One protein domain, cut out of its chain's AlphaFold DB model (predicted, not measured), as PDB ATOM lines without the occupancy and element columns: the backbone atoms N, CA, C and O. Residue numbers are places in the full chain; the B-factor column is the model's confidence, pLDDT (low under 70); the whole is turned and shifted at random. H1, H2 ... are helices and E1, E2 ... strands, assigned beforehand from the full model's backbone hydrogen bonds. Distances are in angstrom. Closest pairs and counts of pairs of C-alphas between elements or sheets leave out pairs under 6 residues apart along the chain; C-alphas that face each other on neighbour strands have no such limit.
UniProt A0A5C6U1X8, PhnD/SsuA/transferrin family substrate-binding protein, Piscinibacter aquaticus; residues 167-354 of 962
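Overview. This is residues 167 to 354 of the 962 residues of the protein "PhnD/SsuA/transferrin family substrate-binding protein" of Piscinibacter aquaticus (UniProt A0A5C6U1X8). Two lobes lie end to end along the longest axis: a larger one in which the five-stranded sheet E4 E3 E5 E2 E6 curls round H3 on one face while H4 covers the other, and a smaller one in which the strand pair E1 and E7 has H1 packed beside E7 and H6 beside E1. The tight links E1 to E2 and E6 to E7 join the lobes, and H8 bridges H1 and H3. The printed part has 188 residues, with eight named helices and seven named strands in the order H1 E1 E2 H2 E3 H3 E4 H4 E5 H5 E6 E7 H6 H7 H8. The larger sheet is mixed, the smaller antiparallel, and the class is mixed, helices and strands. The whole is compact, with a radius of gyration of the C-alphas of 18.1 A and spans of 58 by 41 by 24 A.

Along the chain. Find C-alpha 167 at (-29.909, 4.256, 38.937); from there H1 runs to residue 178, 14.6 A away. Next come the strands E1, residues 181 to 186, 15.7 A, and E2, residues 190 to 197, 22.3 A. H2, residues 205 to 208, and E3, residues 212 to 215, lead to H3, residues 221 to 232, which begins at C-alpha 221 at (-22.610, 5.501, 36.811) and is 16.2 A long. Read on through E4, residues 240 to 243, H4, residues 247 to 256, 14.3 A, E5, residues 261 to 265, and H5, residues 266 to 270. E6, residues 280 to 289, is 22.2 A long and bends by 66 degrees at residue 283. E7 holds residues 293 to 296, H6 residues 302 to 313, 16.3 A, and H7 residues 335 to 340. H8, residues 342 to 352, 15.1 A, ends at C-alpha 352 at (-23.415, 7.344, 50.173).

Arrangement. Start with the strongly twisted larger sheet, whose edge strands are E4 and E6. E4 and E3 are parallel, with N 213 and O 240 at 2.8 A; E3 and E5 are parallel, with N 214 and O 261 at 2.9 A. E5 and E2 are antiparallel, with N 193 and O 264 at 2.8 A, and so are E2 and E6, with N 192 and O 286 at 2.9 A. E3, H3, E4 form a strand-helix-strand unit, parallel neighbour strands with a helix between along the chain; E4, H4, E5 and E5, H5, E6 are split units, with E3 and E2 between their strands, and the three crossovers are right-handed. With H3 and H4 on opposite faces there are three layers; the closest C-alphas are those of Gly 226 and Val 263, 6.0 A, for H3 and E5, and those of Ala 250 and Ile 262, 6.3 A, for H4 and E5. H4 has a height over the sheet of 7.6 A, while H2 and H5 only graze the sheet. In the smaller sheet, N 183 and O 294 of antiparallel E1 and E7 are 2.9 A apart. The closest C-alphas of H1 and E7 are those of Arg 168 and Ile 293, 6.3 A; of E1 and H6, those of Leu 183 and Gln 309, 5.4 A. H8 touches H1, about perpendicular at 87 degrees, closest at the C-alphas of Pro 169 and Ala 345, 4.4 A. It touches H3 at 75 degrees, about perpendicular, closest at the C-alphas of Thr 224 and Leu 344, 7.0 A. H7 is close to H1 but not clearly touching: the C-alphas of Arg 172 and Leu 338 are 6.5 A apart. Every O i to N i+4 pair is within hydrogen-bond range in H1, H3, H4, H5, H6, H7 and H8; H2 is too short for one.

Size, cuts and confidence. The two C-alphas farthest apart, those of Pro 201 and Ala 303, are 58.3 A apart. The printed part has no cut. The link from H6 to H7, residues 314 to 334, is long; in it residues 330 to 331 pair antiparallel with residues 185 to 186 of E1. The mean pLDDT of the printed part is 88.1, and it is under 70 at residues 167 to 168, 187 to 188, 273 to 275, 325 to 326 and 354.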
ATOM      1  N   ALA A 167     -29.022   5.334  38.497       58.06
ATOM      2  CA  ALA A 167     -29.909   4.256  38.937       58.06
ATOM      3  C   ALA A 167     -29.231   2.885  39.147       58.06
ATOM      4  O   ALA A 167     -29.778   2.052  39.860       58.06
ATOM      5  N   ARG A 168     -28.073   2.611  38.533       66.06
ATOM      6  CA  ARG A 168     -27.545   1.239  38.381       66.06
ATOM      7  C   ARG A 168     -26.794   0.683  39.598       66.06
ATOM      8  O   ARG A 168     -27.219  -0.361  40.096       66.06
ATOM      9  N   PRO A 169     -25.769   1.361  40.153       72.38
ATOM     10  CA  PRO A 169     -25.190   0.958  41.436       72.38
ATOM     11  C   PRO A 169     -26.250   0.944  42.545       72.38
ATOM     12  O   PRO A 169     -26.291   0.034  43.369       72.38
ATOM     13  N   LEU A 170     -27.166   1.921  42.510       84.25
ATOM     14  CA  LEU A 170     -28.275   2.045  43.455       84.25
ATOM     15  C   LEU A 170     -29.291   0.897  43.339       84.25
ATOM     16  O   LEU A 170     -29.784   0.443  44.363       84.25
ATOM     17  N   ALA A 171     -29.571   0.375  42.139       87.31
ATOM     18  CA  ALA A 171     -30.429  -0.799  41.956       87.31
ATOM     19  C   ALA A 171     -29.796  -2.064  42.557       87.31
ATOM     20  O   ALA A 171     -30.477  -2.816  43.257       87.31
ATOM     21  N   ARG A 172     -28.486  -2.276  42.359       90.12
ATOM     22  CA  ARG A 172     -27.772  -3.407  42.972       90.12
ATOM     23  C   ARG A 172     -27.757  -3.307  44.502       90.12
ATOM     24  O   ARG A 172     -28.036  -4.310  45.160       90.12
ATOM     25  N   LEU A 173     -27.531  -2.109  45.053       89.12
ATOM     26  CA  LEU A 173     -27.653  -1.839  46.492       89.12
ATOM     27  C   LEU A 173     -29.086  -2.017  47.009       89.12
ATOM     28  O   LEU A 173     -29.269  -2.604  48.066       89.12
ATOM     29  N   ALA A 174     -30.114  -1.598  46.269       89.44
ATOM     30  CA  ALA A 174     -31.504  -1.794  46.681       89.44
ATOM     31  C   ALA A 174     -31.885  -3.281  46.768       89.44
ATOM     32  O   ALA A 174     -32.638  -3.670  47.661       89.44
ATOM     33  N   ILE A 175     -31.342  -4.116  45.876       91.06
ATOM     34  CA  ILE A 175     -31.501  -5.576  45.928       91.06
ATOM     35  C   ILE A 175     -30.744  -6.162  47.133       91.06
ATOM     36  O   ILE A 175     -31.312  -6.963  47.869       91.06
ATOM     37  N   ALA A 176     -29.486  -5.761  47.352       88.81
ATOM     38  CA  ALA A 176     -28.635  -6.305  48.416       88.81
ATOM     39  C   ALA A 176     -29.039  -5.851  49.834       88.81
ATOM     40  O   ALA A 176     -29.198  -6.679  50.728       88.81
ATOM     41  N   ASP A 177     -29.213  -4.544  50.030       87.62
ATOM     42  CA  ASP A 177     -29.262  -3.899  51.349       87.62
ATOM     43  C   ASP A 177     -30.702  -3.592  51.793       87.62
ATOM     44  O   ASP A 177     -30.969  -3.444  52.988       87.62
ATOM     45  N   TRP A 178     -31.644  -3.501  50.842       87.94
ATOM     46  CA  TRP A 178     -33.058  -3.171  51.089       87.94
ATOM     47  C   TRP A 178     -34.045  -4.246  50.597       87.94
ATOM     48  O   TRP A 178     -35.256  -4.044  50.681       87.94
ATOM     49  N   GLY A 179     -33.559  -5.395  50.111       89.81
ATOM     50  CA  GLY A 179     -34.391  -6.552  49.753       89.81
ATOM     51  C   GLY A 179     -35.333  -6.337  48.562       89.81
ATOM     52  O   GLY A 179     -36.364  -7.004  48.464       89.81
ATOM     53  N   HIS A 180     -35.024  -5.397  47.665       94.50
ATOM     54  CA  HIS A 180     -35.788  -5.215  46.431       94.50
ATOM     55  C   HIS A 180     -35.623  -6.416  45.484       94.50
ATOM     56  O   HIS A 180     -34.570  -7.049  45.424       94.50
ATOM     57  N   ARG A 181     -36.663  -6.715  44.699       93.94
ATOM     58  CA  ARG A 181     -36.672  -7.817  43.722       93.94
ATOM     59  C   ARG A 181     -36.382  -7.273  42.312       93.94
ATOM     60  O   ARG A 181     -37.064  -6.330  41.909       93.94
ATOM     61  N   PRO A 182     -35.431  -7.824  41.537       93.69
ATOM     62  CA  PRO A 182     -35.169  -7.367  40.169       93.69
ATOM     63  C   PRO A 182     -36.340  -7.693  39.229       93.69
ATOM     64  O   PRO A 182     -36.760  -8.844  39.157       93.69
ATOM     65  N   LEU A 183     -36.854  -6.696  38.500       93.25
ATOM     66  CA  LEU A 183     -37.949  -6.856  37.530       93.25
ATOM     67  C   LEU A 183     -37.416  -7.091  36.114       93.25
ATOM     68  O   LEU A 183     -37.682  -8.126  35.505       93.25
ATOM     69  N   ALA A 184     -36.667  -6.128  35.580       91.94
ATOM     70  CA  ALA A 184     -36.178  -6.158  34.207       91.94
ATOM     71  C   ALA A 184     -34.911  -5.313  34.046       91.94
ATOM     72  O   ALA A 184     -34.715  -4.339  34.775       91.94
ATOM     73  N   ALA A 185     -34.087  -5.669  33.067       88.31
ATOM     74  CA  ALA A 185     -32.978  -4.864  32.577       88.31
ATOM     75  C   ALA A 185     -33.335  -4.182  31.243       88.31
ATOM     76  O   ALA A 185     -34.298  -4.552  30.564       88.31
ATOM     77  N   THR A 186     -32.544  -3.169  30.908       82.38
ATOM     78  CA  THR A 186     -32.441  -2.508  29.598       82.38
ATOM     79  C   THR A 186     -31.026  -2.730  29.060       82.38
ATOM     80  O   THR A 186     -30.127  -2.962  29.865       82.38
ATOM     81  N   ILE A 187     -30.843  -2.572  27.740       69.75
ATOM     82  CA  ILE A 187     -29.565  -2.467  26.995       69.75
ATOM     83  C   ILE A 187     -28.374  -3.169  27.677       69.75
ATOM     84  O   ILE A 187     -27.690  -2.571  28.509       69.75
ATOM     85  N   ASP A 188     -28.063  -4.395  27.249       67.25
ATOM     86  CA  ASP A 188     -27.052  -5.273  27.863       67.25
ATOM     87  C   ASP A 188     -25.675  -4.621  28.085       67.25
ATOM     88  O   ASP A 188     -24.991  -4.923  29.062       67.25
ATOM     89  N   SER A 189     -25.265  -3.704  27.202       76.69
ATOM     90  CA  SER A 189     -24.000  -2.974  27.298       76.69
ATOM     91  C   SER A 189     -24.153  -1.533  26.817       76.69
ATOM     92  O   SER A 189     -24.583  -1.273  25.692       76.69
ATOM     93  N   LEU A 190     -23.759  -0.584  27.662       82.75
ATOM     94  CA  LEU A 190     -23.593   0.823  27.314       82.75
ATOM     95  C   LEU A 190     -22.109   1.188  27.227       82.75
ATOM     96  O   LEU A 190     -21.256   0.610  27.901       82.75
ATOM     97  N   GLU A 191     -21.809   2.182  26.392       90.06
ATOM     98  CA  GLU A 191     -20.456   2.709  26.219       90.06
ATOM     99  C   GLU A 191     -20.324   4.071  26.912       90.06
ATOM    100  O   GLU A 191     -21.124   4.983  26.671       90.06
ATOM    101  N   VAL A 192     -19.307   4.213  27.762       93.25
ATOM    102  CA  VAL A 192     -18.911   5.479  28.393       93.25
ATOM    103  C   VAL A 192     -17.627   5.959  27.740       93.25
ATOM    104  O   VAL A 192     -16.673   5.205  27.590       93.25
ATOM    105  N   LEU A 193     -17.617   7.211  27.305       96.38
ATOM    106  CA  LEU A 193     -16.528   7.813  26.555       96.38
ATOM    107  C   LEU A 193     -15.782   8.795  27.452       96.38
ATOM    108  O   LEU A 193     -16.401   9.614  28.138       96.38
ATOM    109  N   VAL A 194     -14.456   8.735  27.395       97.75
ATOM    110  CA  VAL A 194     -13.588   9.830  27.821       97.75
ATOM    111  C   VAL A 194     -13.345  10.682  26.584       97.75
ATOM    112  O   VAL A 194     -12.812  10.188  25.588       97.75
ATOM    113  N   LEU A 195     -13.787  11.934  26.618       97.62
ATOM    114  CA  LEU A 195     -13.691  12.884  25.511       97.62
ATOM    115  C   LEU A 195     -12.669  13.967  25.845       97.62
ATOM    116  O   LEU A 195     -12.629  14.429  26.980       97.62
ATOM    117  N   VAL A 196     -11.907  14.415  24.853       97.88
ATOM    118  CA  VAL A 196     -11.046  15.609  24.928       97.88
ATOM    119  C   VAL A 196     -11.451  16.594  23.832       97.88
ATOM    120  O   VAL A 196     -12.100  16.198  22.859       97.88
ATOM    121  N   ARG A 197     -11.079  17.875  23.955       96.38
ATOM    122  CA  ARG A 197     -11.261  18.840  22.856       96.38
ATOM    123  C   ARG A 197     -10.470  18.364  21.629       96.38
ATOM    124  O   ARG A 197      -9.435  17.715  21.780       96.38
ATOM    125  N   ARG A 198     -10.961  18.605  20.414       94.88
ATOM    126  CA  ARG A 198     -10.415  17.992  19.186       94.88
ATOM    127  C   ARG A 198      -8.947  18.351  18.949       94.88
ATOM    128  O   ARG A 198      -8.151  17.475  18.621       94.88
ATOM    129  N   ASP A 199      -8.629  19.613  19.200       94.00
ATOM    130  CA  ASP A 199      -7.320  20.268  19.185       94.00
ATOM    131  C   ASP A 199      -6.504  20.074  20.480       94.00
ATOM    132  O   ASP A 199      -5.402  20.603  20.594       94.00
ATOM    133  N   SER A 200      -7.018  19.334  21.469       94.44
ATOM    134  CA  SER A 200      -6.273  19.039  22.696       94.44
ATOM    135  C   SER A 200      -5.001  18.241  22.376       94.44
ATOM    136  O   SER A 200      -5.084  17.295  21.589       94.44
ATOM    137  N   PRO A 201      -3.854  18.527  23.020       93.56
ATOM    138  CA  PRO A 201      -2.629  17.738  22.868       93.56
ATOM    139  C   PRO A 201      -2.672  16.387  23.606       93.56
ATOM    140  O   PRO A 201      -1.704  15.639  23.551       93.56
ATOM    141  N   ALA A 202      -3.760  16.051  24.311       94.56
ATOM    142  CA  ALA A 202      -3.885  14.770  25.009       94.56
ATOM    143  C   ALA A 202      -4.234  13.632  24.033       94.56
ATOM    144  O   ALA A 202      -5.373  13.523  23.561       94.56
ATOM    145  N   HIS A 203      -3.267  12.780  23.707       94.69
ATOM    146  CA  HIS A 203      -3.426  11.623  22.817       94.69
ATOM    147  C   HIS A 203      -3.497  10.295  23.583       94.69
ATOM    148  O   HIS A 203      -4.143   9.361  23.111       94.69
ATOM    149  N   ALA A 204      -2.912  10.231  24.780       96.00
ATOM    150  CA  ALA A 204      -2.949   9.096  25.694       96.00
ATOM    151  C   ALA A 204      -3.549   9.487  27.064       96.00
ATOM    152  O   ALA A 204      -3.580  10.666  27.421       96.00
ATOM    153  N   PRO A 205      -3.985   8.521  27.896       96.19
ATOM    154  CA  PRO A 205      -4.490   8.810  29.244       96.19
ATOM    155  C   PRO A 205      -3.449   9.490  30.146       96.19
ATOM    156  O   PRO A 205      -3.797  10.321  30.981       96.19
ATOM    157  N   ALA A 206      -2.164   9.171  29.955       95.94
ATOM    158  CA  ALA A 206      -1.048   9.756  30.697       95.94
ATOM    159  C   ALA A 206      -0.956  11.289  30.562       95.94
ATOM    160  O   ALA A 206      -0.492  11.949  31.492       95.94
ATOM    161  N   ASP A 207      -1.448  11.841  29.451       97.00
ATOM    162  CA  ASP A 207      -1.383  13.268  29.118       97.00
ATOM    163  C   ASP A 207      -2.410  14.099  29.906       97.00
ATOM    164  O   ASP A 207      -2.373  15.327  29.876       97.00
ATOM    165  N   LEU A 208      -3.331  13.440  30.624       97.00
ATOM    166  CA  LEU A 208      -4.301  14.096  31.505       97.00
ATOM    167  C   LEU A 208      -3.705  14.524  32.858       97.00
ATOM    168  O   LEU A 208      -4.373  15.211  33.631       97.00
ATOM    169  N   ARG A 209      -2.474  14.102  33.184       96.56
ATOM    170  CA  ARG A 209      -1.818  14.401  34.469       96.56
ATOM    171  C   ARG A 209      -1.654  15.907  34.684       96.56
ATOM    172  O   ARG A 209      -1.208  16.628  33.800       96.56
ATOM    173  N   GLY A 210      -1.999  16.367  35.884       95.31
ATOM    174  CA  GLY A 210      -2.041  17.781  36.265       95.31
ATOM    175  C   GLY A 210      -3.282  18.534  35.774       95.31
ATOM    176  O   GLY A 210      -3.598  19.586  36.325       95.31
ATOM    177  N   GLY A 211      -4.010  18.006  34.786       95.69
ATOM    178  CA  GLY A 211      -5.196  18.638  34.219       95.69
ATOM    179  C   GLY A 211      -6.497  18.343  34.970       95.69
ATOM    180  O   GLY A 211      -6.540  17.621  35.970       95.69
ATOM    181  N   THR A 212      -7.585  18.912  34.450       97.56
ATOM    182  CA  THR A 212      -8.942  18.772  34.998       97.56
ATOM    183  C   THR A 212      -9.776  17.809  34.156       97.56
ATOM    184  O   THR A 212      -9.890  17.978  32.941       97.56
ATOM    185  N   VAL A 213     -10.413  16.829  34.803       97.94
ATOM    186  CA  VAL A 213     -11.363  15.896  34.180       97.94
ATOM    187  C   VAL A 213     -12.759  16.151  34.746       97.94
ATOM    188  O   VAL A 213     -13.010  15.882  35.923       97.94
ATOM    189  N   ALA A 214     -13.675  16.659  33.920       96.69
ATOM    190  CA  ALA A 214     -15.035  16.977  34.350       96.69
ATOM    191  C   ALA A 214     -16.021  15.818  34.119       96.69
ATOM    192  O   ALA A 214     -16.034  15.161  33.079       96.69
ATOM    193  N   MET A 215     -16.874  15.545  35.100       95.62
ATOM    194  CA  MET A 215     -17.837  14.439  35.060       95.62
ATOM    195  C   MET A 215     -19.083  14.757  35.889       95.62
ATOM    196  O   MET A 215     -19.168  15.813  36.515       95.62
ATOM    197  N   LEU A 216     -20.080  13.873  35.869       92.38
ATOM    198  CA  LEU A 216     -21.282  14.022  36.694       92.38
ATOM    199  C   LEU A 216     -20.986  13.787  38.187       92.38
ATOM    200  O   LEU A 216     -19.863  13.464  38.574       92.38
ATOM    201  N   ASP A 217     -22.016  13.934  39.022       88.12
ATOM    202  CA  ASP A 217     -22.000  13.509  40.427       88.12
ATOM    203  C   ASP A 217     -21.427  12.080  40.600       88.12
ATOM    204  O   ASP A 217     -21.761  11.207  39.795       88.12
ATOM    205  N   PRO A 218     -20.609  11.789  41.635       86.12
ATOM    206  CA  PRO A 218     -19.991  10.472  41.823       86.12
ATOM    207  C   PRO A 218     -20.945   9.264  41.925       86.12
ATOM    208  O   PRO A 218     -20.484   8.136  41.728       86.12
ATOM    209  N   LEU A 219     -22.240   9.463  42.211       87.56
ATOM    210  CA  LEU A 219     -23.271   8.412  42.182       87.56
ATOM    211  C   LEU A 219     -23.816   8.129  40.770       87.56
ATOM    212  O   LEU A 219     -24.453   7.096  40.559       87.56
ATOM    213  N   ALA A 220     -23.590   9.016  39.798       87.56
ATOM    214  CA  ALA A 220     -23.901   8.753  38.398       87.56
ATOM    215  C   ALA A 220     -22.931   7.705  37.843       87.56
ATOM    216  O   ALA A 220     -21.716   7.898  37.892       87.56
ATOM    217  N   LEU A 221     -23.446   6.622  37.249       86.75
ATOM    218  CA  LEU A 221     -22.610   5.501  36.811       86.75
ATOM    219  C   LEU A 221     -21.491   5.919  35.849       86.75
ATOM    220  O   LEU A 221     -20.398   5.366  35.907       86.75
ATOM    221  N   THR A 222     -21.739   6.898  34.975       90.81
ATOM    222  CA  THR A 222     -20.718   7.393  34.041       90.81
ATOM    223  C   THR A 222     -19.529   8.012  34.781       90.81
ATOM    224  O   THR A 222     -18.388   7.750  34.410       90.81
ATOM    225  N   ALA A 223     -19.770   8.733  35.880       91.62
ATOM    226  CA  ALA A 223     -18.725   9.224  36.774       91.62
ATOM    227  C   ALA A 223     -18.108   8.088  37.608       91.62
ATOM    228  O   ALA A 223     -16.890   8.029  37.735       91.62
ATOM    229  N   THR A 224     -18.908   7.145  38.123       89.94
ATOM    230  CA  THR A 224     -18.415   5.959  38.848       89.94
ATOM    231  C   THR A 224     -17.394   5.169  38.014       89.94
ATOM    232  O   THR A 224     -16.277   4.929  38.470       89.94
ATOM    233  N   VAL A 225     -17.745   4.828  36.769       91.31
ATOM    234  CA  VAL A 225     -16.877   4.102  35.828       91.31
ATOM    235  C   VAL A 225     -15.708   4.975  35.363       91.31
ATOM    236  O   VAL A 225     -14.581   4.495  35.300       91.31
ATOM    237  N   GLY A 226     -15.928   6.271  35.113       93.62
ATOM    238  CA  GLY A 226     -14.853   7.214  34.785       93.62
ATOM    239  C   GLY A 226     -13.787   7.325  35.878       93.62
ATOM    240  O   GLY A 226     -12.595   7.338  35.579       93.62
ATOM    241  N   ARG A 227     -14.195   7.346  37.153       91.62
ATOM    242  CA  ARG A 227     -13.277   7.345  38.303       91.62
ATOM    243  C   ARG A 227     -12.567   6.009  38.476       91.62
ATOM    244  O   ARG A 227     -11.382   6.018  38.796       91.62
ATOM    245  N   GLN A 228     -13.252   4.887  38.247       90.94
ATOM    246  CA  GLN A 228     -12.612   3.571  38.239       90.94
ATOM    247  C   GLN A 228     -11.529   3.503  37.153       90.94
ATOM    248  O   GLN A 228     -10.387   3.178  37.466       90.94
ATOM    249  N   TRP A 229     -11.837   3.919  35.924       94.81
ATOM    250  CA  TRP A 229     -10.864   3.986  34.833       94.81
ATOM    251  C   TRP A 229      -9.686   4.914  35.163       94.81
ATOM    252  O   TRP A 229      -8.533   4.518  35.021       94.81
ATOM    253  N   LEU A 230      -9.936   6.117  35.701       95.06
ATOM    254  CA  LEU A 230      -8.859   6.992  36.183       95.06
ATOM    255  C   LEU A 230      -8.003   6.318  37.269       95.06
ATOM    256  O   LEU A 230      -6.812   6.601  37.354       95.06
ATOM    257  N   GLN A 231      -8.557   5.436  38.104       92.56
ATOM    258  CA  GLN A 231      -7.767   4.677  39.077       92.56
ATOM    259  C   GLN A 231      -6.933   3.578  38.402       92.56
ATOM    260  O   GLN A 231      -5.759   3.435  38.731       92.56
ATOM    261  N   GLU A 232      -7.502   2.855  37.438       93.69
ATOM    262  CA  GLU A 232      -6.817   1.822  36.643       93.69
ATOM    263  C   GLU A 232      -5.656   2.400  35.814       93.69
ATOM    264  O   GLU A 232      -4.621   1.756  35.672       93.69
ATOM    265  N   GLN A 233      -5.777   3.644  35.334       96.31
ATOM    266  CA  GLN A 233      -4.695   4.379  34.662       96.31
ATOM    267  C   GLN A 233      -3.672   5.020  35.633       96.31
ATOM    268  O   GLN A 233      -2.722   5.670  35.190       96.31
ATOM    269  N   GLY A 234      -3.859   4.906  36.954       95.38
ATOM    270  CA  GLY A 234      -3.014   5.575  37.957       95.38
ATOM    271  C   GLY A 234      -3.154   7.107  37.981       95.38
ATOM    272  O   GLY A 234      -2.249   7.809  38.428       95.38
ATOM    273  N   LEU A 235      -4.273   7.636  37.478       96.12
ATOM    274  CA  LEU A 235      -4.552   9.062  37.283       96.12
ATOM    275  C   LEU A 235      -5.439   9.683  38.368       96.12
ATOM    276  O   LEU A 235      -5.416  10.895  38.528       96.12
ATOM    277  N   LEU A 236      -6.219   8.905  39.127       89.00
ATOM    278  CA  LEU A 236      -7.265   9.456  40.011       89.00
ATOM    279  C   LEU A 236      -6.748  10.376  41.142       89.00
ATOM    280  O   LEU A 236      -7.515  11.183  41.656       89.00
ATOM    281  N   GLY A 237      -5.469  10.265  41.518       91.50
ATOM    282  CA  GLY A 237      -4.781  11.196  42.430       91.50
ATOM    283  C   GLY A 237      -3.844  12.196  41.735       91.50
ATOM    284  O   GLY A 237      -3.178  12.970  42.412       91.50
ATOM    285  N   ALA A 238      -3.767  12.159  40.403       94.88
ATOM    286  CA  ALA A 238      -2.895  12.979  39.562       94.88
ATOM    287  C   ALA A 238      -3.676  13.895  38.595       94.88
ATOM    288  O   ALA A 238      -3.060  14.545  37.753       94.88
ATOM    289  N   VAL A 239      -5.010  13.945  38.699       96.75
ATOM    290  CA  VAL A 239      -5.898  14.835  37.931       96.75
ATOM    291  C   VAL A 239      -6.926  15.481  38.859       96.75
ATOM    292  O   VAL A 239      -7.377  14.863  39.826       96.75
ATOM    293  N   THR A 240      -7.347  16.701  38.544       96.56
ATOM    294  CA  THR A 240      -8.432  17.380  39.264       96.56
ATOM    295  C   THR A 240      -9.777  16.863  38.758       96.56
ATOM    296  O   THR A 240     -10.159  17.120  37.618       96.56
ATOM    297  N   VAL A 241     -10.524  16.129  39.587       94.69
ATOM    298  CA  VAL A 241     -11.876  15.662  39.230       94.69
ATOM    299  C   VAL A 241     -12.897  16.765  39.506       94.69
ATOM    300  O   VAL A 241     -13.206  17.056  40.661       94.69
ATOM    301  N   GLN A 242     -13.450  17.357  38.447       93.81
ATOM    302  CA  GLN A 242     -14.482  18.388  38.542       93.81
ATOM    303  C   GLN A 242     -15.880  17.764  38.441       93.81
ATOM    304  O   GLN A 242     -16.292  17.284  37.385       93.81
ATOM    305  N   THR A 243     -16.650  17.820  39.527       93.31
ATOM    306  CA  THR A 243     -18.075  17.463  39.497       93.31
ATOM    307  C   THR A 243     -18.884  18.546  38.779       93.31
ATOM    308  O   THR A 243     -18.727  19.738  39.040       93.31
ATOM    309  N   THR A 244     -19.786  18.131  37.892       88.69
ATOM    310  CA  THR A 244     -20.660  18.998  37.088       88.69
ATOM    311  C   THR A 244     -22.119  18.535  37.169       88.69
ATOM    312  O   THR A 244     -22.378  17.336  37.285       88.69
ATOM    313  N   PRO A 245     -23.105  19.451  37.092       83.31
ATOM    314  CA  PRO A 245     -24.515  19.093  37.257       83.31
ATOM    315  C   PRO A 245     -25.152  18.463  36.006       83.31
ATOM    316  O   PRO A 245     -26.266  17.952  36.082       83.31
ATOM    317  N   SER A 246     -24.497  18.517  34.839       84.75
ATOM    318  CA  SER A 246     -25.006  17.922  33.597       84.75
ATOM    319  C   SER A 246     -23.898  17.692  32.564       84.75
ATOM    320  O   SER A 246     -22.878  18.382  32.572       84.75
ATOM    321  N   ILE A 247     -24.138  16.790  31.604       89.50
ATOM    322  CA  ILE A 247     -23.230  16.561  30.464       89.50
ATOM    323  C   ILE A 247     -23.103  17.808  29.573       89.50
ATOM    324  O   ILE A 247     -22.026  18.063  29.042       89.50
ATOM    325  N   ASN A 248     -24.147  18.642  29.467       87.50
ATOM    326  CA  ASN A 248     -24.041  19.947  28.800       87.50
ATOM    327  C   ASN A 248     -23.037  20.859  29.524       87.50
ATOM    328  O   ASN A 248     -22.216  21.504  28.880       87.50
ATOM    329  N   SER A 249     -23.073  20.895  30.860       86.81
ATOM    330  CA  SER A 249     -22.131  21.674  31.674       86.81
ATOM    331  C   SER A 249     -20.693  21.169  31.522       86.81
ATOM    332  O   SER A 249     -19.782  21.984  31.420       86.81
ATOM    333  N   ALA A 250     -20.495  19.849  31.450       91.75
ATOM    334  CA  ALA A 250     -19.191  19.253  31.167       91.75
ATOM    335  C   ALA A 250     -18.688  19.614  29.754       91.75
ATOM    336  O   ALA A 250     -17.552  20.050  29.608       91.75
ATOM    337  N   LEU A 251     -19.534  19.517  28.720       91.69
ATOM    338  CA  LEU A 251     -19.167  19.904  27.350       91.69
ATOM    339  C   LEU A 251     -18.804  21.391  27.235       91.69
ATOM    340  O   LEU A 251     -17.848  21.716  26.542       91.69
ATOM    341  N   TYR A 252     -19.489  22.288  27.952       88.62
ATOM    342  CA  TYR A 252     -19.086  23.699  28.013       88.62
ATOM    343  C   TYR A 252     -17.765  23.924  28.760       88.62
ATOM    344  O   TYR A 252     -16.987  24.777  28.342       88.62
ATOM    345  N   ALA A 253     -17.485  23.157  29.817       88.75
ATOM    346  CA  ALA A 253     -16.185  23.200  30.489       88.75
ATOM    347  C   ALA A 253     -15.046  22.720  29.567       88.75
ATOM    348  O   ALA A 253     -13.965  23.304  29.566       88.75
ATOM    349  N   LEU A 254     -15.307  21.702  28.739       94.31
ATOM    350  CA  LEU A 254     -14.362  21.197  27.739       94.31
ATOM    351  C   LEU A 254     -14.090  22.212  26.623       94.31
ATOM    352  O   LEU A 254     -12.941  22.451  26.269       94.31
ATOM    353  N   ASP A 255     -15.150  22.810  26.078       90.31
ATOM    354  CA  ASP A 255     -15.086  23.774  24.976       90.31
ATOM    355  C   ASP A 255     -14.250  25.006  25.371       90.31
ATOM    356  O   ASP A 255     -13.266  25.342  24.705       90.31
ATOM    357  N   ARG A 256     -14.551  25.590  26.544       89.38
ATOM    358  CA  ARG A 256     -13.799  26.714  27.131       89.38
ATOM    359  C   ARG A 256     -12.377  26.356  27.574       89.38
ATOM    360  O   ARG A 256     -11.559  27.258  27.724       89.38
ATOM    361  N   GLY A 257     -12.072  25.073  27.774       89.62
ATOM    362  CA  GLY A 257     -10.788  24.608  28.306       89.62
ATOM    363  C   GLY A 257     -10.668  24.651  29.836       89.62
ATOM    364  O   GLY A 257      -9.571  24.448  30.346       89.62
ATOM    365  N   ASP A 258     -11.767  24.860  30.574       92.38
ATOM    366  CA  ASP A 258     -11.793  24.692  32.040       92.38
ATOM    367  C   ASP A 258     -11.498  23.227  32.432       92.38
ATOM    368  O   ASP A 258     -10.924  22.942  33.485       92.38
ATOM    369  N   ALA A 259     -11.909  22.295  31.564       96.06
ATOM    370  CA  ALA A 259     -11.631  20.870  31.645       96.06
ATOM    371  C   ALA A 259     -10.832  20.416  30.415       96.06
ATOM    372  O   ALA A 259     -11.172  20.744  29.283       96.06
ATOM    373  N   GLN A 260      -9.792  19.611  30.635       97.12
ATOM    374  CA  GLN A 260      -8.980  19.010  29.571       97.12
ATOM    375  C   GLN A 260      -9.692  17.804  28.938       97.12
ATOM    376  O   GLN A 260      -9.565  17.558  27.736       97.12
ATOM    377  N   ALA A 261     -10.447  17.064  29.757       98.00
ATOM    378  CA  ALA A 261     -11.245  15.912  29.354       98.00
ATOM    379  C   ALA A 261     -12.590  15.868  30.093       98.00
ATOM    380  O   ALA A 261     -12.727  16.435  31.179       98.00
ATOM    381  N   ILE A 262     -13.564  15.136  29.546       97.62
ATOM    382  CA  ILE A 262     -14.828  14.824  30.227       97.62
ATOM    383  C   ILE A 262     -15.206  13.351  30.128       97.62
ATOM    384  O   ILE A 262     -14.765  12.655  29.217       97.62
ATOM    385  N   VAL A 263     -16.082  12.893  31.028       97.25
ATOM    386  CA  VAL A 263     -16.655  11.536  30.987       97.25
ATOM    387  C   VAL A 263     -18.164  11.581  30.725       97.25
ATOM    388  O   VAL A 263     -18.918  12.149  31.515       97.25
ATOM    389  N   ALA A 264     -18.611  10.951  29.633       93.81
ATOM    390  CA  ALA A 264     -20.009  10.949  29.192       93.81
ATOM    391  C   ALA A 264     -20.427   9.608  28.558       93.81
ATOM    392  O   ALA A 264     -19.682   9.013  27.786       93.81
ATOM    393  N   GLY A 265     -21.640   9.130  28.837       90.75
ATOM    394  CA  GLY A 265     -22.222   7.957  28.170       90.75
ATOM    395  C   GLY A 265     -22.630   8.270  26.729       90.75
ATOM    396  O   GLY A 265     -23.227   9.317  26.483       90.75
ATOM    397  N   ARG A 266     -22.383   7.371  25.764       87.94
ATOM    398  CA  ARG A 266     -22.719   7.627  24.346       87.94
ATOM    399  C   ARG A 266     -24.206   7.943  24.145       87.94
ATOM    400  O   ARG A 266     -24.536   8.856  23.400       87.94
ATOM    401  N   THR A 267     -25.103   7.263  24.859       80.50
ATOM    402  CA  THR A 267     -26.549   7.557  24.841       80.50
ATOM    403  C   THR A 267     -26.905   8.933  25.407       80.50
ATOM    404  O   THR A 267     -27.879   9.526  24.951       80.50
ATOM    405  N   GLN A 268     -26.115   9.479  26.339       82.56
ATOM    406  CA  GLN A 268     -26.291  10.852  26.825       82.56
ATOM    407  C   GLN A 268     -25.935  11.869  25.730       82.56
ATOM    408  O   GLN A 268     -26.620  12.878  25.596       82.56
ATOM    409  N   LEU A 269     -24.896  11.584  24.933       86.00
ATOM    410  CA  LEU A 269     -24.436  12.438  23.829       86.00
ATOM    411  C   LEU A 269     -25.402  12.441  22.634       86.00
ATOM    412  O   LEU A 269     -25.561  13.468  21.981       86.00
ATOM    413  N   LEU A 270     -26.068  11.313  22.366       78.25
ATOM    414  CA  LEU A 270     -27.086  11.198  21.313       78.25
ATOM    415  C   LEU A 270     -28.361  12.006  21.618       78.25
ATOM    416  O   LEU A 270     -29.041  12.444  20.699       78.25
ATOM    417  N   GLY A 271     -28.673  12.235  22.898       70.19
ATOM    418  CA  GLY A 271     -29.834  13.022  23.334       70.19
ATOM    419  C   GLY A 271     -29.609  14.539  23.408       70.19
ATOM    420  O   GLY A 271     -30.429  15.237  24.009       70.19
ATOM    421  N   LEU A 272     -28.494  15.056  22.882       75.94
ATOM    422  CA  LEU A 272     -28.136  16.475  22.980       75.94
ATOM    423  C   LEU A 272     -28.759  17.324  21.867       75.94
ATOM    424  O   LEU A 272     -29.122  16.840  20.798       75.94
ATOM    425  N   SER A 273     -28.862  18.629  22.124       68.31
ATOM    426  CA  SER A 273     -29.301  19.591  21.114       68.31
ATOM    427  C   SER A 273     -28.208  19.813  20.070       68.31
ATOM    428  O   SER A 273     -27.027  19.879  20.408       68.31
ATOM    429  N   VAL A 274     -28.608  20.074  18.823       67.38
ATOM    430  CA  VAL A 274     -27.711  20.560  17.752       67.38
ATOM    431  C   VAL A 274     -27.043  21.907  18.078       67.38
ATOM    432  O   VAL A 274     -26.116  22.317  17.393       67.38
ATOM    433  N   THR A 275     -27.510  22.599  19.124       69.94
ATOM    434  CA  THR A 275     -26.934  23.846  19.658       69.94
ATOM    435  C   THR A 275     -25.865  23.636  20.738       69.94
ATOM    436  O   THR A 275     -25.238  24.611  21.154       69.94
ATOM    437  N   THR A 276     -25.630  22.402  21.204       75.06
ATOM    438  CA  THR A 276     -24.522  22.086  22.124       75.06
ATOM    439  C   THR A 276     -23.194  22.065  21.349       75.06
ATOM    440  O   THR A 276     -23.149  21.443  20.286       75.06
ATOM    441  N   PRO A 277     -22.098  22.684  21.837       71.88
ATOM    442  CA  PRO A 277     -20.798  22.607  21.169       71.88
ATOM    443  C   PRO A 277     -20.278  21.163  21.124       71.88
ATOM    444  O   PRO A 277     -20.389  20.404  22.091       71.88
ATOM    445  N   ARG A 278     -19.716  20.780  19.972       85.44
ATOM    446  CA  ARG A 278     -19.204  19.431  19.666       85.44
ATOM    447  C   ARG A 278     -17.837  19.496  18.971       85.44
ATOM    448  O   ARG A 278     -17.627  18.893  17.919       85.44
ATOM    449  N   ASN A 279     -16.907  20.260  19.552       87.38
ATOM    450  CA  ASN A 279     -15.500  20.297  19.134       87.38
ATOM    451  C   ASN A 279     -14.649  19.273  19.914       87.38
ATOM    452  O   ASN A 279     -13.595  19.588  20.459       87.38
ATOM    453  N   ASP A 280     -15.134  18.038  20.022       93.44
ATOM    454  CA  ASP A 280     -14.502  16.958  20.781       93.44
ATOM    455  C   ASP A 280     -13.996  15.813  19.890       93.44
ATOM    456  O   ASP A 280     -14.366  15.675  18.714       93.44
ATOM    457  N   ARG A 281     -13.136  14.980  20.482       95.31
ATOM    458  CA  ARG A 281     -12.748  13.648  20.008       95.31
ATOM    459  C   ARG A 281     -12.705  12.666  21.178       95.31
ATOM    460  O   ARG A 281     -12.521  13.058  22.330       95.31
ATOM    461  N   VAL A 282     -12.856  11.380  20.881       97.38
ATOM    462  CA  VAL A 282     -12.736  10.311  21.882       97.38
ATOM    463  C   VAL A 282     -11.259  10.088  22.216       97.38
ATOM    464  O   VAL A 282     -10.440   9.952  21.312       97.38
ATOM    465  N   LEU A 283     -10.933  10.045  23.509       97.44
ATOM    466  CA  LEU A 283      -9.637   9.606  24.040       97.44
ATOM    467  C   LEU A 283      -9.687   8.130  24.462       97.44
ATOM    468  O   LEU A 283      -8.761   7.376  24.187       97.44
ATOM    469  N   ALA A 284     -10.777   7.707  25.110       97.12
ATOM    470  CA  ALA A 284     -10.990   6.315  25.505       97.12
ATOM    471  C   ALA A 284     -12.471   5.923  25.423       97.12
ATOM    472  O   ALA A 284     -13.363   6.751  25.609       97.12
ATOM    473  N   THR A 285     -12.727   4.640  25.164       96.56
ATOM    474  CA  THR A 285     -14.072   4.047  25.119       96.56
ATOM    475  C   THR A 285     -14.145   2.893  26.110       96.56
ATOM    476  O   THR A 285     -13.438   1.901  25.969       96.56
ATOM    477  N   LEU A 286     -15.013   3.030  27.107       92.88
ATOM    478  CA  LEU A 286     -15.238   2.076  28.188       92.88
ATOM    479  C   LEU A 286     -16.517   1.291  27.862       92.88
ATOM    480  O   LEU A 286     -17.552   1.895  27.577       92.88
ATOM    481  N   ARG A 287     -16.440  -0.044  27.850       88.88
ATOM    482  CA  ARG A 287     -17.494  -0.957  27.360       88.88
ATOM    483  C   ARG A 287     -17.877  -1.997  28.414       88.88
ATOM    484  O   ARG A 287     -17.174  -2.150  29.405       88.88
ATOM    485  N   GLY A 288     -18.968  -2.730  28.175       81.19
ATOM    486  CA  GLY A 288     -19.434  -3.788  29.079       81.19
ATOM    487  C   GLY A 288     -20.097  -3.237  30.341       81.19
ATOM    488  O   GLY A 288     -20.043  -3.864  31.392       81.19
ATOM    489  N   ILE A 289     -20.678  -2.037  30.253       83.81
ATOM    490  CA  ILE A 289     -21.275  -1.326  31.384       83.81
ATOM    491  C   ILE A 289     -22.787  -1.595  31.360       83.81
ATOM    492  O   ILE A 289     -23.442  -1.127  30.425       83.81
ATOM    493  N   PRO A 290     -23.368  -2.300  32.352       79.44
ATOM    494  CA  PRO A 290     -24.782  -2.688  32.342       79.44
ATOM    495  C   PRO A 290     -25.764  -1.532  32.103       79.44
ATOM    496  O   PRO A 290     -25.548  -0.409  32.580       79.44
ATOM    497  N   GLY A 291     -26.874  -1.803  31.409       78.81
ATOM    498  CA  GLY A 291     -28.004  -0.882  31.259       78.81
ATOM    499  C   GLY A 291     -28.896  -0.782  32.510       78.81
ATOM    500  O   GLY A 291     -28.776  -1.595  33.431       78.81
ATOM    501  N   PRO A 292     -29.708   0.289  32.651       81.88
ATOM    502  CA  PRO A 292     -30.622   0.465  33.782       81.88
ATOM    503  C   PRO A 292     -31.450  -0.775  34.145       81.88
ATOM    504  O   PRO A 292     -32.029  -1.429  33.278       81.88
ATOM    505  N   ILE A 293     -31.526  -1.056  35.449       87.94
ATOM    506  CA  ILE A 293     -32.294  -2.163  36.029       87.94
ATOM    507  C   ILE A 293     -33.477  -1.600  36.816       87.94
ATOM    508  O   ILE A 293     -33.311  -0.744  37.688       87.94
ATOM    509  N   TYR A 294     -34.666  -2.126  36.540       90.81
ATOM    510  CA  TYR A 294     -35.888  -1.867  37.291       90.81
ATOM    511  C   TYR A 294     -36.025  -2.858  38.448       90.81
ATOM    512  O   TYR A 294     -35.783  -4.057  38.286       90.81
ATOM    513  N   VAL A 295     -36.453  -2.373  39.618       93.81
ATOM    514  CA  VAL A 295     -36.574  -3.182  40.840       93.81
ATOM    515  C   VAL A 295     -37.905  -2.929  41.555       93.81
ATOM    516  O   VAL A 295     -38.308  -1.785  41.761       93.81
ATOM    517  N   ALA A 296     -38.587  -3.996  41.966       94.06
ATOM    518  CA  ALA A 296     -39.784  -3.937  42.798       94.06
ATOM    519  C   ALA A 296     -39.417  -3.828  44.284       94.06
ATOM    520  O   ALA A 296     -38.420  -4.395  44.733       94.06
ATOM    521  N   ARG A 297     -40.262  -3.148  45.067       92.31
ATOM    522  CA  ARG A 297     -40.158  -3.114  46.535       92.31
ATOM    523  C   ARG A 297     -40.288  -4.525  47.149       92.31
ATOM    524  O   ARG A 297     -41.053  -5.335  46.613       92.31
ATOM    525  N   PRO A 298     -39.655  -4.808  48.303       85.44
ATOM    526  CA  PRO A 298     -40.102  -5.914  49.149       85.44
ATOM    527  C   PRO A 298     -41.585  -5.714  49.511       85.44
ATOM    528  O   PRO A 298     -42.012  -4.601  49.821       85.44
ATOM    529  N   GLY A 299     -42.387  -6.780  49.437       87.62
ATOM    530  CA  GLY A 299     -43.824  -6.731  49.740       87.62
ATOM    531  C   GLY A 299     -44.756  -6.334  48.584       87.62
ATOM    532  O   GLY A 299     -45.922  -6.044  48.835       87.62
ATOM    533  N   LEU A 300     -44.295  -6.321  47.327       92.31
ATOM    534  CA  LEU A 300     -45.206  -6.490  46.180       92.31
ATOM    535  C   LEU A 300     -45.655  -7.964  46.124       92.31
ATOM    536  O   LEU A 300     -44.803  -8.848  46.273       92.31
ATOM    537  N   ALA A 301     -46.953  -8.238  45.943       94.81
ATOM    538  CA  ALA A 301     -47.455  -9.613  45.956       94.81
ATOM    539  C   ALA A 301     -46.893 -10.418  44.773       94.81
ATOM    540  O   ALA A 301     -46.583  -9.853  43.728       94.81
ATOM    541  N   THR A 302     -46.756 -11.741  44.917       94.56
ATOM    542  CA  THR A 302     -46.123 -12.585  43.885       94.56
ATOM    543  C   THR A 302     -46.832 -12.455  42.536       94.56
ATOM    544  O   THR A 302     -46.199 -12.032  41.579       94.56
ATOM    545  N   ALA A 303     -48.156 -12.627  42.488       95.00
ATOM    546  CA  ALA A 303     -48.931 -12.460  41.256       95.00
ATOM    547  C   ALA A 303     -48.854 -11.040  40.648       95.00
ATOM    548  O   ALA A 303     -48.832 -10.902  39.429       95.00
ATOM    549  N   GLU A 304     -48.774  -9.983  41.470       94.81
ATOM    550  CA  GLU A 304     -48.590  -8.602  40.986       94.81
ATOM    551  C   GLU A 304     -47.193  -8.395  40.385       94.81
ATOM    552  O   GLU A 304     -47.045  -7.734  39.358       94.81
ATOM    553  N   PHE A 305     -46.163  -8.963  41.021       95.25
ATOM    554  CA  PHE A 305     -44.787  -8.925  40.536       95.25
ATOM    555  C   PHE A 305     -44.641  -9.698  39.226       95.25
ATOM    556  O   PHE A 305     -44.057  -9.172  38.285       95.25
ATOM    557  N   ASP A 306     -45.180 -10.916  39.157       94.62
ATOM    558  CA  ASP A 306     -45.046 -11.795  37.996       94.62
ATOM    559  C   ASP A 306     -45.787 -11.193  36.787       94.62
ATOM    560  O   ASP A 306     -45.244 -11.144  35.683       94.62
ATOM    561  N   ALA A 307     -46.984 -10.629  37.005       94.88
ATOM    562  CA  ALA A 307     -47.732  -9.902  35.980       94.88
ATOM    563  C   ALA A 307     -47.005  -8.628  35.508       94.88
ATOM    564  O   ALA A 307     -46.936  -8.371  34.305       94.88
ATOM    565  N   LEU A 308     -46.423  -7.847  36.428       94.38
ATOM    566  CA  LEU A 308     -45.624  -6.666  36.085       94.38
ATOM    567  C   LEU A 308     -44.360  -7.048  35.302       94.38
ATOM    568  O   LEU A 308     -44.047  -6.414  34.299       94.38
ATOM    569  N   GLN A 309     -43.654  -8.099  35.721       94.38
ATOM    570  CA  GLN A 309     -42.457  -8.604  35.053       94.38
ATOM    571  C   GLN A 309     -42.775  -9.100  33.635       94.38
ATOM    572  O   GLN A 309     -42.096  -8.701  32.688       94.38
ATOM    573  N   ALA A 310     -43.848  -9.878  33.465       93.38
ATOM    574  CA  ALA A 310     -44.320 -10.322  32.156       93.38
ATOM    575  C   ALA A 310     -44.709  -9.142  31.247       93.38
ATOM    576  O   ALA A 310     -44.281  -9.092  30.095       93.38
ATOM    577  N   ALA A 311     -45.452  -8.157  31.765       93.25
ATOM    578  CA  ALA A 311     -45.820  -6.953  31.016       93.25
ATOM    579  C   ALA A 311     -44.591  -6.123  30.599       93.25
ATOM    580  O   ALA A 311     -44.545  -5.607  29.482       93.25
ATOM    581  N   MET A 312     -43.569  -6.032  31.457       92.88
ATOM    582  CA  MET A 312     -42.309  -5.366  31.121       92.88
ATOM    583  C   MET A 312     -41.534  -6.135  30.044       92.88
ATOM    584  O   MET A 312     -41.136  -5.529  29.058       92.88
ATOM    585  N   TRP A 313     -41.358  -7.455  30.157       91.88
ATOM    586  CA  TRP A 313     -40.636  -8.248  29.143       91.88
ATOM    587  C   TRP A 313     -41.398  -8.384  27.812       91.88
ATOM    588  O   TRP A 313     -40.789  -8.646  26.772       91.88
ATOM    589  N   ALA A 314     -42.717  -8.170  27.813       90.56
ATOM    590  CA  ALA A 314     -43.526  -8.043  26.603       90.56
ATOM    591  C   ALA A 314     -43.317  -6.700  25.872       90.56
ATOM    592  O   ALA A 314     -43.639  -6.603  24.688       90.56
ATOM    593  N   PHE A 315     -42.747  -5.676  26.525       87.81
ATOM    594  CA  PHE A 315     -42.519  -4.366  25.913       87.81
ATOM    595  C   PHE A 315     -41.603  -4.455  24.685       87.81
ATOM    596  O   PHE A 315     -40.514  -5.040  24.722       87.81
ATOM    597  N   ARG A 316     -42.027  -3.829  23.586       85.62
ATOM    598  CA  ARG A 316     -41.235  -3.648  22.367       85.62
ATOM    599  C   ARG A 316     -41.136  -2.155  22.088       85.62
ATOM    600  O   ARG A 316     -42.136  -1.446  22.149       85.62
ATOM    601  N   HIS A 317     -39.919  -1.693  21.831       80.94
ATOM    602  CA  HIS A 317     -39.651  -0.291  21.544       80.94
ATOM    603  C   HIS A 317     -40.086   0.070  20.117       80.94
ATOM    604  O   HIS A 317     -40.106  -0.780  19.228       80.94
ATOM    605  N   ASP A 318     -40.398   1.347  19.898       81.19
ATOM    606  CA  ASP A 318     -40.648   1.888  18.560       81.19
ATOM    607  C   ASP A 318     -39.332   1.894  17.761       81.19
ATOM    608  O   ASP A 318     -38.440   2.698  18.045       81.19
ATOM    609  N   THR A 319     -39.209   0.988  16.786       78.06
ATOM    610  CA  THR A 319     -38.015   0.811  15.938       78.06
ATOM    611  C   THR A 319     -37.807   1.943  14.933       78.06
ATOM    612  O   THR A 319     -36.723   2.054  14.365       78.06
ATOM    613  N   THR A 320     -38.797   2.824  14.732       78.94
ATOM    614  CA  THR A 320     -38.628   4.043  13.920       78.94
ATOM    615  C   THR A 320     -37.861   5.139  14.665       78.94
ATOM    616  O   THR A 320     -37.461   6.140  14.068       78.94
ATOM    617  N   ARG A 321     -37.630   4.962  15.975       71.69
ATOM    618  CA  ARG A 321     -36.896   5.897  16.833       71.69
ATOM    619  C   ARG A 321     -35.555   5.316  17.241       71.69
ATOM    620  O   ARG A 321     -35.410   4.118  17.460       71.69
ATOM    621  N   GLN A 322     -34.584   6.201  17.441       71.31
ATOM    622  CA  GLN A 322     -33.289   5.814  17.980       71.31
ATOM    623  C   GLN A 322     -33.450   5.174  19.368       71.31
ATOM    624  O   GLN A 322     -34.078   5.744  20.266       71.31
ATOM    625  N   VAL A 323     -32.867   3.985  19.538       70.94
ATOM    626  CA  VAL A 323     -32.889   3.252  20.806       70.94
ATOM    627  C   VAL A 323     -32.121   4.040  21.864       70.94
ATOM    628  O   VAL A 323     -30.977   4.449  21.669       70.94
ATOM    629  N   THR A 324     -32.755   4.230  23.017       70.19
ATOM    630  CA  THR A 324     -32.154   4.835  24.211       70.19
ATOM    631  C   THR A 324     -32.544   4.006  25.428       70.19
ATOM    632  O   THR A 324     -33.476   3.210  25.358       70.19
ATOM    633  N   ALA A 325     -31.902   4.221  26.577       66.50
ATOM    634  CA  ALA A 325     -32.268   3.518  27.812       66.50
ATOM    635  C   ALA A 325     -33.699   3.834  28.323       66.50
ATOM    636  O   ALA A 325     -34.158   3.199  29.266       66.50
ATOM    637  N   ALA A 326     -34.400   4.801  27.713       69.06
ATOM    638  CA  ALA A 326     -35.811   5.109  27.966       69.06
ATOM    639  C   ALA A 326     -36.771   4.551  26.888       69.06
ATOM    640  O   ALA A 326     -37.985   4.641  27.050       69.06
ATOM    641  N   ASN A 327     -36.244   3.999  25.789       76.69
ATOM    642  CA  ASN A 327     -36.989   3.370  24.692       76.69
ATOM    643  C   ASN A 327     -36.153   2.212  24.113       76.69
ATOM    644  O   ASN A 327     -35.732   2.246  22.957       76.69
ATOM    645  N   SER A 328     -35.855   1.217  24.950       79.81
ATOM    646  CA  SER A 328     -35.272  -0.063  24.542       79.81
ATOM    647  C   SER A 328     -36.238  -1.191  24.878       79.81
ATOM    648  O   SER A 328     -37.091  -1.044  25.752       79.81
ATOM    649  N   SER A 329     -36.074  -2.348  24.238       84.50
ATOM    650  CA  SER A 329     -36.694  -3.577  24.746       84.50
ATOM    651  C   SER A 329     -36.223  -3.854  26.181       84.50
ATOM    652  O   SER A 329     -35.123  -3.443  26.569       84.50
ATOM    653  N   LEU A 330     -37.064  -4.541  26.955       90.06
ATOM    654  CA  LEU A 330     -36.781  -4.943  28.332       90.06
ATOM    655  C   LEU A 330     -36.637  -6.464  28.413       90.06
ATOM    656  O   LEU A 330     -37.347  -7.195  27.724       90.06
ATOM    657  N   HIS A 331     -35.726  -6.930  29.261       87.25
ATOM    658  CA  HIS A 331     -35.348  -8.340  29.366       87.25
ATOM    659  C   HIS A 331     -35.134  -8.764  30.824       87.25
ATOM    660  O   HIS A 331     -35.201  -7.948  31.747       87.25
ATOM    661  N   SER A 332     -34.903 -10.058  31.045       89.31
ATOM    662  CA  SER A 332     -34.627 -10.602  32.372       89.31
ATOM    663  C   SER A 332     -33.295 -10.094  32.938       89.31
ATOM    664  O   SER A 332     -32.327  -9.846  32.219       89.31
ATOM    665  N   VAL A 333     -33.249  -9.939  34.262       89.62
ATOM    666  CA  VAL A 333     -32.026  -9.591  34.996       89.62
ATOM    667  C   VAL A 333     -31.293 -10.888  35.324       89.62
ATOM    668  O   VAL A 333     -31.759 -11.658  36.166       89.62
ATOM    669  N   SER A 334     -30.168 -11.156  34.660       87.75
ATOM    670  CA  SER A 334     -29.373 -12.358  34.935       87.75
ATOM    671  C   SER A 334     -28.559 -12.217  36.236       87.75
ATOM    672  O   SER A 334     -28.199 -11.098  36.615       87.75
ATOM    673  N   PRO A 335     -28.210 -13.326  36.922       87.00
ATOM    674  CA  PRO A 335     -27.313 -13.282  38.079       87.00
ATOM    675  C   PRO A 335     -25.953 -12.650  37.747       87.00
ATOM    676  O   PRO A 335     -25.490 -11.778  38.478       87.00
ATOM    677  N   ALA A 336     -25.382 -12.989  36.585       86.38
ATOM    678  CA  ALA A 336     -24.120 -12.422  36.105       86.38
ATOM    679  C   ALA A 336     -24.173 -10.887  35.941       86.38
ATOM    680  O   ALA A 336     -23.196 -10.204  36.240       86.38
ATOM    681  N   LEU A 337     -25.318 -10.320  35.534       85.56
ATOM    682  CA  LEU A 337     -25.503  -8.863  35.443       85.56
ATOM    683  C   LEU A 337     -25.484  -8.188  36.828       85.56
ATOM    684  O   LEU A 337     -25.037  -7.050  36.964       85.56
ATOM    685  N   LEU A 338     -25.953  -8.883  37.870       86.94
ATOM    686  CA  LEU A 338     -25.890  -8.399  39.253       86.94
ATOM    687  C   LEU A 338     -24.475  -8.518  39.834       86.94
ATOM    688  O   LEU A 338     -24.041  -7.610  40.541       86.94
ATOM    689  N   GLU A 339     -23.743  -9.581  39.498       86.56
ATOM    690  CA  GLU A 339     -22.334  -9.766  39.874       86.56
ATOM    691  C   GLU A 339     -21.431  -8.700  39.230       86.56
ATOM    692  O   GLU A 339     -20.623  -8.080  39.921       86.56
ATOM    693  N   GLN A 340     -21.639  -8.383  37.945       82.81
ATOM    694  CA  GLN A 340     -20.962  -7.277  37.246       82.81
ATOM    695  C   GLN A 340     -21.206  -5.904  37.896       82.81
ATOM    696  O   GLN A 340     -20.363  -5.012  37.802       82.81
ATOM    697  N   LEU A 341     -22.343  -5.717  38.577       86.12
ATOM    698  CA  LEU A 341     -22.652  -4.487  39.308       86.12
ATOM    699  C   LEU A 341     -22.086  -4.450  40.736       86.12
ATOM    700  O   LEU A 341     -22.111  -3.380  41.343       86.12
ATOM    701  N   GLU A 342     -21.564  -5.549  41.288       86.56
ATOM    702  CA  GLU A 342     -21.073  -5.589  42.674       86.56
ATOM    703  C   GLU A 342     -19.908  -4.613  42.949       86.56
ATOM    704  O   GLU A 342     -19.981  -3.880  43.942       86.56
ATOM    705  N   PRO A 343     -18.870  -4.492  42.086       84.75
ATOM    706  CA  PRO A 343     -17.791  -3.527  42.306       84.75
ATOM    707  C   PRO A 343     -18.320  -2.089  42.344       84.75
ATOM    708  O   PRO A 343     -17.969  -1.313  43.232       84.75
ATOM    709  N   LEU A 344     -19.228  -1.766  41.419       84.44
ATOM    710  CA  LEU A 344     -19.847  -0.450  41.250       84.44
ATOM    711  C   LEU A 344     -20.790  -0.111  42.417       84.44
ATOM    712  O   LEU A 344     -20.789   1.017  42.913       84.44
ATOM    713  N   ALA A 345     -21.544  -1.094  42.914       86.69
ATOM    714  CA  ALA A 345     -22.359  -0.980  44.120       86.69
ATOM    715  C   ALA A 345     -21.493  -0.698  45.358       86.69
ATOM    716  O   ALA A 345     -21.822   0.181  46.156       86.69
ATOM    717  N   ALA A 346     -20.340  -1.362  45.485       85.12
ATOM    718  CA  ALA A 346     -19.377  -1.076  46.544       85.12
ATOM    719  C   ALA A 346     -18.774   0.343  46.442       85.12
ATOM    720  O   ALA A 346     -18.416   0.911  47.478       85.12
ATOM    721  N   ILE A 347     -18.704   0.946  45.243       82.75
ATOM    722  CA  ILE A 347     -18.385   2.377  45.090       82.75
ATOM    723  C   ILE A 347     -19.515   3.242  45.637       82.75
ATOM    724  O   ILE A 347     -19.288   4.019  46.565       82.75
ATOM    725  N   ALA A 348     -20.737   3.062  45.132       85.44
ATOM    726  CA  ALA A 348     -21.879   3.865  45.555       85.44
ATOM    727  C   ALA A 348     -22.149   3.766  47.067       85.44
ATOM    728  O   ALA A 348     -22.468   4.779  47.683       85.44
ATOM    729  N   ARG A 349     -21.935   2.602  47.702       86.62
ATOM    730  CA  ARG A 349     -22.063   2.453  49.165       86.62
ATOM    731  C   ARG A 349     -21.038   3.309  49.923       86.62
ATOM    732  O   ARG A 349     -21.399   3.915  50.927       86.62
ATOM    733  N   ARG A 350     -19.788   3.410  49.443       83.75
ATOM    734  CA  ARG A 350     -18.762   4.290  50.042       83.75
ATOM    735  C   ARG A 350     -19.107   5.771  49.861       83.75
ATOM    736  O   ARG A 350     -19.023   6.525  50.824       83.75
ATOM    737  N   THR A 351     -19.558   6.161  48.670       83.56
ATOM    738  CA  THR A 351     -19.996   7.536  48.376       83.56
ATOM    739  C   THR A 351     -21.204   7.950  49.225       83.56
ATOM    740  O   THR A 351     -21.187   9.020  49.828       83.56
ATOM    741  N   LEU A 352     -22.226   7.093  49.342       83.19
ATOM    742  CA  LEU A 352     -23.415   7.344  50.173       83.19
ATOM    743  C   LEU A 352     -23.101   7.425  51.674       83.19
ATOM    744  O   LEU A 352     -23.807   8.116  52.401       83.19
ATOM    745  N   ALA A 353     -22.045   6.754  52.141       81.38
ATOM    746  CA  ALA A 353     -21.591   6.818  53.531       81.38
ATOM    747  C   ALA A 353     -20.831   8.118  53.882       81.38
ATOM    748  O   ALA A 353     -20.239   8.202  54.955       81.38
ATOM    749  N   GLY A 354     -20.789   9.110  52.982       68.00
ATOM    750  CA  GLY A 354     -19.991  10.332  53.153       68.00
ATOM    751  C   GLY A 354     -18.480  10.101  53.033       68.00
ATOM    752  O   GLY A 354     -17.689  11.001  53.311       68.00
TER     753      GLY A 354